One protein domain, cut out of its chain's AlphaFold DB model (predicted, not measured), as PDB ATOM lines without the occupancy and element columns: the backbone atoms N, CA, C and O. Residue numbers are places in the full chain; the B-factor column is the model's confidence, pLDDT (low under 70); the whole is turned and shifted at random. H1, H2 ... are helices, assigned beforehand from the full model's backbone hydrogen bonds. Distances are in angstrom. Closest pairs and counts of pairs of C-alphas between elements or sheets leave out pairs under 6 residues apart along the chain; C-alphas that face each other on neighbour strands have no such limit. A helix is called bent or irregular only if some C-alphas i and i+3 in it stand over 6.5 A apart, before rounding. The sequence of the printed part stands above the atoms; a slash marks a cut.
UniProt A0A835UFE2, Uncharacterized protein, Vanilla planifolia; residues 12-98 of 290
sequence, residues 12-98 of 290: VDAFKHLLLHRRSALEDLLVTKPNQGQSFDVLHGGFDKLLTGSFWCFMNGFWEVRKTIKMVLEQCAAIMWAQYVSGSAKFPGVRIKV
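This is residues 12 to 98 of the 290 residues of an uncharacterized protein of Vanilla planifolia (UniProt A0A835UFE2). Five short helices, H1 to H5, make a small head, and one long helix, H6, runs out from it, with H2 packing about perpendicularly on residues 69 to 77 of H6; residues 81 to 98, of which 81 to 88 belong to H6 and 91 to 98 to H7, stick out from the head as a long arm. Between H2 and H3 the unnamed residues 31 to 42 fold back as a long loop. The printed part has 87 residues with seven named helices, H1 to H7 in order, and no named strand: all helix. The whole is loose, with a radius of gyration of the C-alphas of 16.3 A, and elongated, spanning 55 by 30 by 18 A, the length being made by the arm.

H1, residues 12 to 21, begins with C-alpha 12 at (150.710, 127.624, 142.496) and is 14.3 A long from first to last C-alpha. H2, residues 23 to 30, measures 10.0 A. H3, residues 43 to 47, is irregular, but only just: C-alphas 44 and 47 are 6.7 A apart. H4 is residues 49 to 52, and H5, residues 55 to 64, measures 14.6 A. H6, residues 66 to 88, begins with C-alpha 66 at (163.045, 137.904, 142.387), is 30.8 A long and has a kink of 28 degrees near residue 73. H7, residues 91 to 98, measures 11.9 A and ends with C-alpha 98 at (131.892, 149.252, 176.548).

H1 and H2 are close but not clearly touching, at a steep tilt of 60 degrees and running opposite ways; their closest C-alphas, of Leu 19 and Leu 26, are 7.1 A apart. H1 only just touches H4, with 3 pairs of C-alphas within 8 A, the closest being Lys 16 and Leu 51 at 6.7 A. H2 touches H6, about perpendicular at 73 degrees, with the C-alphas of Leu 29 and Cys 76 closest at 5.4 A; H6 touches H2 with residues 69 to 77 alone. H2 and H3 only just touch, with 3 pairs within 8 A, the closest C-alphas being Leu 30 and Leu 43 at 5.8 A. H3 touches H5, the C-alphas of Gly 46 and Gly 61 closest at 7.1 A. H4 and H5 only just touch, with 3 pairs within 8 A, and only at the corner; the closest C-alphas are those of Lys 49 and Phe 58 at 5.7 A. H7 touches no helix, and it meets H6 only through their link. In H1, H2, H3 and H5 every O i to N i+4 pair is within hydrogen-bond range; in H6 17 of 19 are and in H7 3 of 4, while H4 is too short for such a pair.

The two C-alphas farthest apart are those of Trp 56 and Val 98, at 55.3 A. Without residues 81 to 98, which stand free, the remaining 69 residues span 33 by 26 by 17 A. The link from H2 to H3 is long, with 12 residues; the others are tight. The printed part has no cut. Its mean pLDDT is 82.9, and residues 34 to 37 and 91 to 94 of the model are under 70.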
ATOM      1  N   VAL A  12     151.084 127.133 143.829       85.12
ATOM      2  CA  VAL A  12     150.710 127.624 142.496       85.12
ATOM      3  C   VAL A  12     149.196 127.694 142.342       85.12
ATOM      4  O   VAL A  12     148.683 128.719 141.903       85.12
ATOM      5  N   ASP A  13     148.476 126.649 142.740       87.88
ATOM      6  CA  ASP A  13     147.016 126.614 142.643       87.88
ATOM      7  C   ASP A  13     146.359 127.646 143.570       87.88
ATOM      8  O   ASP A  13     145.421 128.335 143.165       87.88
ATOM      9  N   ALA A  14     146.903 127.849 144.774       90.00
ATOM     10  CA  ALA A  14     146.466 128.910 145.677       90.00
ATOM     11  C   ALA A  14     146.682 130.303 145.065       90.00
ATOM     12  O   ALA A  14     145.777 131.137 145.105       90.00
ATOM     13  N   PHE A  15     147.839 130.555 144.446       87.75
ATOM     14  CA  PHE A  15     148.100 131.818 143.753       87.75
ATOM     15  C   PHE A  15     147.183 132.013 142.545       87.75
ATOM     16  O   PHE A  15     146.662 133.111 142.373       87.75
ATOM     17  N   LYS A  16     146.908 130.971 141.752       90.06
ATOM     18  CA  LYS A  16     145.915 131.043 140.666       90.06
ATOM     19  C   LYS A  16     144.538 131.421 141.201       90.06
ATOM     20  O   LYS A  16     143.904 132.329 140.674       90.06
ATOM     21  N   HIS A  17     144.097 130.778 142.279       91.88
ATOM     22  CA  HIS A  17     142.817 131.084 142.908       91.88
ATOM     23  C   HIS A  17     142.765 132.531 143.434       91.88
ATOM     24  O   HIS A  17     141.771 133.232 143.241       91.88
ATOM     25  N   LEU A  18     143.839 133.016 144.064       91.50
ATOM     26  CA  LEU A  18     143.932 134.404 144.527       91.50
ATOM     27  C   LEU A  18     143.930 135.405 143.362       91.50
ATOM     28  O   LEU A  18     143.238 136.416 143.446       91.50
ATOM     29  N   LEU A  19     144.634 135.109 142.268       90.31
ATOM     30  CA  LEU A  19     144.640 135.936 141.060       90.31
ATOM     31  C   LEU A  19     143.255 136.019 140.405       90.31
ATOM     32  O   LEU A  19     142.903 137.067 139.874       90.31
ATOM     33  N   LEU A  20     142.455 134.951 140.477       90.69
ATOM     34  CA  LEU A  20     141.101 134.919 139.919       90.69
ATOM     35  C   LEU A  20     140.067 135.626 140.809       90.69
ATOM     36  O   LEU A  20     139.224 136.360 140.304       90.69
ATOM     37  N   HIS A  21     140.117 135.425 142.128       91.56
ATOM     38  CA  HIS A  21     139.045 135.868 143.035       91.56
ATOM     39  C   HIS A  21     139.381 137.102 143.875       91.56
ATOM     40  O   HIS A  21     138.488 137.724 144.450       91.56
ATOM     41  N   ARG A  22     140.664 137.447 144.004       90.38
ATOM     42  CA  ARG A  22     141.166 138.516 144.881       90.38
ATOM     43  C   ARG A  22     142.199 139.393 144.174       90.38
ATOM     44  O   ARG A  22     143.099 139.925 144.819       90.38
ATOM     45  N   ARG A  23     142.043 139.574 142.858       87.12
ATOM     46  CA  ARG A  23     142.970 140.339 142.012       87.12
ATOM     47  C   ARG A  23     143.254 141.740 142.556       87.12
ATOM     48  O   ARG A  23     144.414 142.086 142.711       87.12
ATOM     49  N   SER A  24     142.223 142.482 142.956       86.38
ATOM     50  CA  SER A  24     142.375 143.833 143.518       86.38
ATOM     51  C   SER A  24     143.241 143.877 144.783       86.38
ATOM     52  O   SER A  24     144.053 144.778 144.954       86.38
ATOM     53  N   ALA A  25     143.132 142.872 145.655       87.06
ATOM     54  CA  ALA A  25     143.970 142.784 146.850       87.06
ATOM     55  C   ALA A  25     145.430 142.440 146.508       87.06
ATOM     56  O   ALA A  25     146.348 142.866 147.206       87.06
ATOM     57  N   LEU A  26     145.652 141.670 145.438       87.81
ATOM     58  CA  LEU A  26     146.994 141.406 144.922       87.81
ATOM     59  C   LEU A  26     147.580 142.618 144.199       87.81
ATOM     60  O   LEU A  26     148.784 142.818 144.285       87.81
ATOM     61  N   GLU A  27     146.764 143.441 143.543       88.38
ATOM     62  CA  GLU A  27     147.195 144.715 142.956       88.38
ATOM     63  C   GLU A  27     147.749 145.645 144.035       88.38
ATOM     64  O   GLU A  27     148.866 146.132 143.903       88.38
ATOM     65  N   ASP A  28     147.046 145.800 145.157       84.81
ATOM     66  CA  ASP A  28     147.536 146.624 146.269       84.81
ATOM     67  C   ASP A  28     148.792 146.043 146.964       84.81
ATOM     68  O   ASP A  28     149.532 146.779 147.620       84.81
ATOM     69  N   LEU A  29     149.066 144.737 146.825       86.00
ATOM     70  CA  LEU A  29     150.215 144.059 147.449       86.00
ATOM     71  C   LEU A  29     151.442 143.951 146.524       86.00
ATOM     72  O   LEU A  29     152.574 144.004 147.004       86.00
ATOM     73  N   LEU A  30     151.225 143.741 145.224       86.69
ATOM     74  CA  LEU A  30     152.251 143.388 144.231       86.69
ATOM     75  C   LEU A  30     152.500 144.484 143.186       86.69
ATOM     76  O   LEU A  30     153.393 144.332 142.346       86.69
ATOM     77  N   VAL A  31     151.742 145.582 143.240       86.75
ATOM     78  CA  VAL A  31     151.955 146.773 142.418       86.75
ATOM     79  C   VAL A  31     152.218 147.956 143.341       86.75
ATOM     80  O   VAL A  31     151.379 148.355 144.148       86.75
ATOM     81  N   THR A  32     153.408 148.536 143.227       80.19
ATOM     82  CA  THR A  32     153.748 149.767 143.954       80.19
ATOM     83  C   THR A  32     153.236 150.968 143.162       80.19
ATOM     84  O   THR A  32     153.577 151.169 141.995       80.19
ATOM     85  N   LYS A  33     152.377 151.774 143.793       73.19
ATOM     86  CA  LYS A  33     151.864 153.014 143.194       73.19
ATOM     87  C   LYS A  33     152.992 154.065 143.190       73.19
ATOM     88  O   LYS A  33     153.745 154.135 144.164       73.19
ATOM     89  N   PRO A  34     153.094 154.926 142.159       61.72
ATOM     90  CA  PRO A  34     154.201 155.888 141.996       61.72
ATOM     91  C   PRO A  34     154.337 156.882 143.164       61.72
ATOM     92  O   PRO A  34     155.377 157.499 143.369       61.72
ATOM     93  N   ASN A  35     153.298 156.995 143.985       61.25
ATOM     94  CA  ASN A  35     153.239 157.852 145.164       61.25
ATOM     95  C   ASN A  35     154.190 157.394 146.295       61.25
ATOM     96  O   ASN A  35     154.371 158.127 147.262       61.25
ATOM     97  N   GLN A  36     154.767 156.187 146.199       64.12
ATOM     98  CA  GLN A  36     155.714 155.609 147.165       64.12
ATOM     99  C   GLN A  36     157.159 155.530 146.629       64.12
ATOM    100  O   GLN A  36     158.023 154.953 147.288       64.12
ATOM    101  N   GLY A  37     157.442 156.120 145.459       69.81
ATOM    102  CA  GLY A  37     158.761 156.106 144.823       69.81
ATOM    103  C   GLY A  37     158.746 155.431 143.451       69.81
ATOM    104  O   GLY A  37     157.839 155.649 142.651       69.81
ATOM    105  N   GLN A  38     159.780 154.637 143.154       71.38
ATOM    106  CA  GLN A  38     159.918 153.948 141.870       71.38
ATOM    107  C   GLN A  38     158.809 152.898 141.704       71.38
ATOM    108  O   GLN A  38     158.655 152.020 142.549       71.38
ATOM    109  N   SER A  39     158.032 152.997 140.623       77.44
ATOM    110  CA  SER A  39     156.929 152.076 140.350       77.44
ATOM    111  C   SER A  39     157.457 150.729 139.861       77.44
ATOM    112  O   SER A  39     157.992 150.613 138.757       77.44
ATOM    113  N   PHE A  40     157.271 149.711 140.682       81.69
ATOM    114  CA  PHE A  40     157.461 148.308 140.361       81.69
ATOM    115  C   PHE A  40     156.109 147.612 140.265       81.69
ATOM    116  O   PHE A  40     155.297 147.654 141.195       81.69
ATOM    117  N   ASP A  41     155.908 146.932 139.147       86.31
ATOM    118  CA  ASP A  41     154.750 146.096 138.889       86.31
ATOM    119  C   ASP A  41     155.238 144.676 138.627       86.31
ATOM    120  O   ASP A  41     155.959 144.422 137.660       86.31
ATOM    121  N   VAL A  42     154.902 143.759 139.533       87.56
ATOM    122  CA  VAL A  42     155.209 142.333 139.353       87.56
ATOM    123  C   VAL A  42     153.951 141.529 139.023       87.56
ATOM    124  O   VAL A  42     154.032 140.345 138.687       87.56
ATOM    125  N   LEU A  43     152.776 142.151 139.097       87.19
ATOM    126  CA  LEU A  43     151.514 141.492 138.809       87.19
ATOM    127  C   LEU A  43     151.299 141.416 137.294       87.19
ATOM    128  O   LEU A  43     151.216 140.313 136.739       87.19
ATOM    129  N   HIS A  44     151.300 142.572 136.629       85.38
ATOM    130  CA  HIS A  44     151.032 142.689 135.200       85.38
ATOM    131  C   HIS A  44     152.257 142.244 134.394       85.38
ATOM    132  O   HIS A  44     153.345 142.800 134.499       85.38
ATOM    133  N   GLY A  45     152.107 141.176 133.607       76.81
ATOM    134  CA  GLY A  45     153.216 140.587 132.842       76.81
ATOM    135  C   GLY A  45     154.217 139.762 133.669       76.81
ATOM    136  O   GLY A  45     155.161 139.205 133.098       76.81
ATOM    137  N   GLY A  46     154.003 139.632 134.982       84.81
ATOM    138  CA  GLY A  46     154.720 138.724 135.879       84.81
ATOM    139  C   GLY A  46     153.812 137.589 136.338       84.81
ATOM    140  O   GLY A  46     153.697 136.573 135.654       84.81
ATOM    141  N   PHE A  47     153.135 137.770 137.474       86.31
ATOM    142  CA  PHE A  47     152.207 136.775 138.028       86.31
ATOM    143  C   PHE A  47     151.012 136.458 137.116       86.31
ATOM    144  O   PHE A  47     150.541 135.323 137.135       86.31
ATOM    145  N   ASP A  48     150.590 137.375 136.240       86.06
ATOM    146  CA  ASP A  48     149.581 137.084 135.209       86.06
ATOM    147  C   ASP A  48     149.998 135.936 134.266       86.06
ATOM    148  O   ASP A  48     149.156 135.158 133.811       86.06
ATOM    149  N   LYS A  49     151.309 135.725 134.050       86.06
ATOM    150  CA  LYS A  49     151.825 134.595 133.249       86.06
ATOM    151  C   LYS A  49     151.492 133.231 133.857       86.06
ATOM    152  O   LYS A  49     151.553 132.233 133.145       86.06
ATOM    153  N   LEU A  50     151.123 133.172 135.140       85.81
ATOM    154  CA  LEU A  50     150.651 131.953 135.799       85.81
ATOM    155  C   LEU A  50     149.263 131.511 135.294       85.81
ATOM    156  O   LEU A  50     148.937 130.326 135.371       85.81
ATOM    157  N   LEU A  51     148.454 132.460 134.801       84.31
ATOM    158  CA  LEU A  51     147.128 132.215 134.225       84.31
ATOM    159  C   LEU A  51     147.180 132.056 132.699       84.31
ATOM    160  O   LEU A  51     146.421 131.266 132.148       84.31
ATOM    161  N   THR A  52     148.068 132.791 132.021       81.56
ATOM    162  CA  THR A  52     148.112 132.849 130.545       81.56
ATOM    163  C   THR A  52     149.193 131.962 129.910       81.56
ATOM    164  O   THR A  52     149.123 131.685 128.716       81.56
ATOM    165  N   GLY A  53     150.208 131.523 130.665       77.69
ATOM    166  CA  GLY A  53     151.388 130.816 130.145       77.69
ATOM    167  C   GLY A  53     151.678 129.467 130.814       77.69
ATOM    168  O   GLY A  53     150.966 129.014 131.708       77.69
ATOM    169  N   SER A  54     152.756 128.801 130.380       81.31
ATOM    170  CA  SER A  54     153.211 127.548 130.997       81.31
ATOM    171  C   SER A  54     153.962 127.808 132.309       81.31
ATOM    172  O   SER A  54     154.676 128.804 132.454       81.31
ATOM    173  N   PHE A  55     153.847 126.879 133.267       81.50
ATOM    174  CA  PHE A  55     154.483 126.992 134.589       81.50
ATOM    175  C   PHE A  55     155.995 127.262 134.506       81.50
ATOM    176  O   PHE A  55     156.522 128.069 135.264       81.50
ATOM    177  N   TRP A  56     156.690 126.649 133.545       81.88
ATOM    178  CA  TRP A  56     158.124 126.860 133.337       81.88
ATOM    179  C   TRP A  56     158.468 128.280 132.871       81.88
ATOM    180  O   TRP A  56     159.452 128.846 133.345       81.88
ATOM    181  N   CYS A  57     157.641 128.887 132.013       80.12
ATOM    182  CA  CYS A  57     157.824 130.279 131.591       80.12
ATOM    183  C   CYS A  57     157.630 131.248 132.761       80.12
ATOM    184  O   CYS A  57     158.377 132.215 132.900       80.12
ATOM    185  N   PHE A  58     156.654 130.963 133.629       85.56
ATOM    186  CA  PHE A  58     156.466 131.709 134.869       85.56
ATOM    187  C   PHE A  58     157.676 131.561 135.800       85.56
ATOM    188  O   PHE A  58     158.216 132.566 136.251       85.56
ATOM    189  N   MET A  59     158.143 130.333 136.050       82.62
ATOM    190  CA  MET A  59     159.258 130.088 136.970       82.62
ATOM    191  C   MET A  59     160.550 130.763 136.510       82.62
ATOM    192  O   MET A  59     161.239 131.350 137.340       82.62
ATOM    193  N   ASN A  60     160.870 130.732 135.213       84.06
ATOM    194  CA  ASN A  60     162.067 131.402 134.704       84.06
ATOM    195  C   ASN A  60     161.999 132.926 134.922       84.06
ATOM    196  O   ASN A  60     162.906 133.506 135.515       84.06
ATOM    197  N   GLY A  61     160.873 133.556 134.563       83.06
ATOM    198  CA  GLY A  61     160.668 134.989 134.806       83.06
ATOM    199  C   GLY A  61     160.615 135.356 136.296       83.06
ATOM    200  O   GLY A  61     161.095 136.413 136.698       83.06
ATOM    201  N   PHE A  62     160.088 134.471 137.144       83.25
ATOM    202  CA  PHE A  62     160.048 134.666 138.594       83.25
ATOM    203  C   PHE A  62     161.453 134.719 139.211       83.25
ATOM    204  O   PHE A  62     161.703 135.530 140.106       83.25
ATOM    205  N   TRP A  63     162.387 133.888 138.734       84.31
ATOM    206  CA  TRP A  63     163.775 133.906 139.206       84.31
ATOM    207  C   TRP A  63     164.521 135.178 138.794       84.31
ATOM    208  O   TRP A  63     165.257 135.733 139.611       84.31
ATOM    209  N   GLU A  64     164.282 135.672 137.580       82.62
ATOM    210  CA  GLU A  64     164.892 136.902 137.057       82.62
ATOM    211  C   GLU A  64     164.407 138.156 137.809       82.62
ATOM    212  O   GLU A  64     165.202 139.039 138.134       82.62
ATOM    213  N   VAL A  65     163.122 138.206 138.183       83.31
ATOM    214  CA  VAL A  65     162.486 139.371 138.834       83.31
ATOM    215  C   VAL A  65     162.458 139.248 140.372       83.31
ATOM    216  O   VAL A  65     161.923 140.099 141.082       83.31
ATOM    217  N   ARG A  66     163.097 138.217 140.944       85.75
ATOM    218  CA  ARG A  66     163.045 137.904 142.387       85.75
ATOM    219  C   ARG A  66     163.462 139.062 143.300       85.75
ATOM    220  O   ARG A  66     162.880 139.242 144.369       85.75
ATOM    221  N   LYS A  67     164.469 139.846 142.895       86.88
ATOM    222  CA  LYS A  67     164.928 141.027 143.650       86.88
ATOM    223  C   LYS A  67     163.846 142.110 143.701       86.88
ATOM    224  O   LYS A  67     163.593 142.660 144.768       86.88
ATOM    225  N   THR A  68     163.161 142.338 142.586       85.44
ATOM    226  CA  THR A  68     162.045 143.285 142.474       85.44
ATOM    227  C   THR A  68     160.840 142.835 143.296       85.44
ATOM    228  O   THR A  68     160.260 143.640 144.015       85.44
ATOM    229  N   ILE A  69     160.513 141.535 143.281       87.12
ATOM    230  CA  ILE A  69     159.448 140.956 144.123       87.12
ATOM    231  C   ILE A  69     159.718 141.225 145.601       87.12
ATOM    232  O   ILE A  69     158.822 141.641 146.331       87.12
ATOM    233  N   LYS A  70     160.961 141.001 146.042       88.00
ATOM    234  CA  LYS A  70     161.353 141.251 147.428       88.00
ATOM    235  C   LYS A  70     161.148 142.722 147.807       88.00
ATOM    236  O   LYS A  70     160.534 142.984 148.834       88.00
ATOM    237  N   MET A  71     161.584 143.655 146.960       86.75
ATOM    238  CA  MET A  71     161.400 145.089 147.209       86.75
ATOM    239  C   MET A  71     159.925 145.498 147.281       86.75
ATOM    240  O   MET A  71     159.542 146.229 148.188       86.75
ATOM    241  N   VAL A  72     159.085 144.994 146.373       87.19
ATOM    242  CA  VAL A  72     157.643 145.289 146.363       87.19
ATOM    243  C   VAL A  72     156.953 144.777 147.623       87.19
ATOM    244  O   VAL A  72     156.156 145.490 148.227       87.19
ATOM    245  N   LEU A  73     157.282 143.564 148.071       87.75
ATOM    246  CA  LEU A  73     156.719 143.017 149.306       87.75
ATOM    247  C   LEU A  73     157.182 143.795 150.545       87.75
ATOM    248  O   LEU A  73     156.391 144.021 151.460       87.75
ATOM    249  N   GLU A  74     158.440 144.234 150.577       87.31
ATOM    250  CA  GLU A  74     158.960 145.076 151.659       87.31
ATOM    251  C   GLU A  74     158.293 146.461 151.682       87.31
ATOM    252  O   GLU A  74     158.020 146.985 152.760       87.31
ATOM    253  N   GLN A  75     157.971 147.039 150.523       84.69
ATOM    254  CA  GLN A  75     157.341 148.360 150.437       84.69
ATOM    255  C   GLN A  75     155.817 148.331 150.630       84.69
ATOM    256  O   GLN A  75     155.281 149.213 151.291       84.69
ATOM    257  N   CYS A  76     155.103 147.324 150.121       83.44
ATOM    258  CA  CYS A  76     153.639 147.262 150.215       83.44
ATOM    259  C   CYS A  76     153.161 146.327 151.331       83.44
ATOM    260  O   CYS A  76     152.441 146.741 152.244       83.44
ATOM    261  N   ALA A  77     153.562 145.054 151.283       85.38
ATOM    262  CA  ALA A  77     153.033 144.032 152.185       85.38
ATOM    263  C   ALA A  77     153.462 144.265 153.640       85.38
ATOM    264  O   ALA A  77     152.638 144.141 154.547       85.38
ATOM    265  N   ALA A  78     154.721 144.651 153.874       87.69
ATOM    266  CA  ALA A  78     155.210 144.914 155.226       87.69
ATOM    267  C   ALA A  78     154.510 146.125 155.868       87.69
ATOM    268  O   ALA A  78     154.147 146.068 157.044       87.69
ATOM    269  N   ILE A  79     154.258 147.190 155.098       86.00
ATOM    270  CA  ILE A  79     153.552 148.384 155.584       86.00
ATOM    271  C   ILE A  79     152.090 148.055 155.897       86.00
ATOM    272  O   ILE A  79     151.618 148.372 156.991       86.00
ATOM    273  N   MET A  80     151.382 147.380 154.986       85.88
ATOM    274  CA  MET A  80     149.995 146.962 155.227       85.88
ATOM    275  C   MET A  80     149.883 146.035 156.440       85.88
ATOM    276  O   MET A  80     148.983 146.198 157.266       85.88
ATOM    277  N   TRP A  81     150.821 145.098 156.596       88.00
ATOM    278  CA  TRP A  81     150.868 144.217 157.758       88.00
ATOM    279  C   TRP A  81     151.107 144.993 159.059       88.00
ATOM    280  O   TRP A  81     150.385 144.794 160.034       88.00
ATOM    281  N   ALA A  82     152.058 145.931 159.073       89.00
ATOM    282  CA  ALA A  82     152.323 146.775 160.237       89.00
ATOM    283  C   ALA A  82     151.098 147.625 160.625       89.00
ATOM    284  O   ALA A  82     150.740 147.707 161.803       89.00
ATOM    285  N   GLN A  83     150.405 148.205 159.641       87.06
ATOM    286  CA  GLN A  83     149.166 148.952 159.866       87.06
ATOM    287  C   GLN A  83     148.067 148.057 160.444       87.06
ATOM    288  O   GLN A  83     147.455 148.425 161.449       87.06
ATOM    289  N   TYR A  84     147.866 146.862 159.887       85.50
ATOM    290  CA  TYR A  84     146.891 145.896 160.390       85.50
ATOM    291  C   TYR A  84     147.185 145.462 161.833       85.50
ATOM    292  O   TYR A  84     146.287 145.466 162.675       85.50
ATOM    293  N   VAL A  85     148.441 145.145 162.158       86.12
ATOM    294  CA  VAL A  85     148.859 144.787 163.524       86.12
ATOM    295  C   VAL A  85     148.630 145.956 164.489       86.12
ATOM    296  O   VAL A  85     148.062 145.774 165.565       86.12
ATOM    297  N   SER A  86     148.982 147.180 164.086       85.94
ATOM    298  CA  SER A  86     148.768 148.374 164.915       85.94
ATOM    299  C   SER A  86     147.282 148.712 165.122       85.94
ATOM    300  O   SER A  86     146.890 149.188 166.191       85.94
ATOM    301  N   GLY A  87     146.437 148.452 164.120       81.06
ATOM    302  CA  GLY A  87     144.990 148.641 164.188       81.06
ATOM    303  C   GLY A  87     144.302 147.555 165.013       81.06
ATOM    304  O   GLY A  87     143.424 147.858 165.824       81.06
ATOM    305  N   SER A  88     144.735 146.302 164.873       77.44
ATOM    306  CA  SER A  88     144.175 145.172 165.615       77.44
ATOM    307  C   SER A  88     144.473 145.262 167.109       77.44
ATOM    308  O   SER A  88     143.590 144.965 167.904       77.44
ATOM    309  N   ALA A  89     145.628 145.799 167.518       76.19
ATOM    310  CA  ALA A  89     145.927 146.068 168.928       76.19
ATOM    311  C   ALA A  89     144.899 147.003 169.608       76.19
ATOM    312  O   ALA A  89     144.665 146.914 170.814       76.19
ATOM    313  N   LYS A  90     144.238 147.885 168.843       72.88
ATOM    314  CA  LYS A  90     143.237 148.841 169.354       72.88
ATOM    315  C   LYS A  90     141.820 148.254 169.419       72.88
ATOM    316  O   LYS A  90     140.985 148.748 170.178       72.88
ATOM    317  N   PHE A  91     141.536 147.201 168.652       65.81
ATOM    318  CA  PHE A  91     140.183 146.663 168.464       65.81
ATOM    319  C   PHE A  91     139.597 145.930 169.692       65.81
ATOM    320  O   PHE A  91     138.430 146.180 170.020       65.81
ATOM    321  N   PRO A  92     140.358 145.085 170.423       69.81
ATOM    322  CA  PRO A  92     139.869 144.434 171.636       69.81
ATOM    323  C   PRO A  92     139.517 145.452 172.723       69.81
ATOM    324  O   PRO A  92     138.436 145.398 173.300       69.81
ATOM    325  N   GLY A  93     140.388 146.438 172.957       65.31
ATOM    326  CA  GLY A  93     140.245 147.370 174.076       65.31
ATOM    327  C   GLY A  93     138.976 148.223 174.022       65.31
ATOM    328  O   GLY A  93     138.347 148.444 175.053       65.31
ATOM    329  N   VAL A  94     138.562 148.687 172.838       68.81
ATOM    330  CA  VAL A  94     137.400 149.586 172.703       68.81
ATOM    331  C   VAL A  94     136.079 148.832 172.871       68.81
ATOM    332  O   VAL A  94     135.212 149.275 173.625       68.81
ATOM    333  N   ARG A  95     135.922 147.666 172.229       73.00
ATOM    334  CA  ARG A  95     134.689 146.866 172.351       73.00
ATOM    335  C   ARG A  95     134.542 146.238 173.735       73.00
ATOM    336  O   ARG A  95     133.433 146.216 174.269       73.00
ATOM    337  N   ILE A  96     135.644 145.773 174.326       79.12
ATOM    338  CA  ILE A  96     135.626 145.169 175.663       79.12
ATOM    339  C   ILE A  96     135.271 146.224 176.713       79.12
ATOM    340  O   ILE A  96     134.389 145.974 177.525       79.12
ATOM    341  N   LYS A  97     135.837 147.439 176.646       85.31
ATOM    342  CA  LYS A  97     135.527 148.511 177.612       85.31
ATOM    343  C   LYS A  97     134.037 148.853 177.688       85.31
ATOM    344  O   LYS A  97     133.512 149.012 178.787       85.31
ATOM    345  N   VAL A  98     133.336 148.943 176.556       84.38
ATOM    346  CA  VAL A  98     131.892 149.252 176.548       84.38
ATOM    347  C   VAL A  98     131.079 148.140 177.218       84.38
ATOM    348  O   VAL A  98     130.172 148.415 178.011       84.38
TER     349      VAL A  98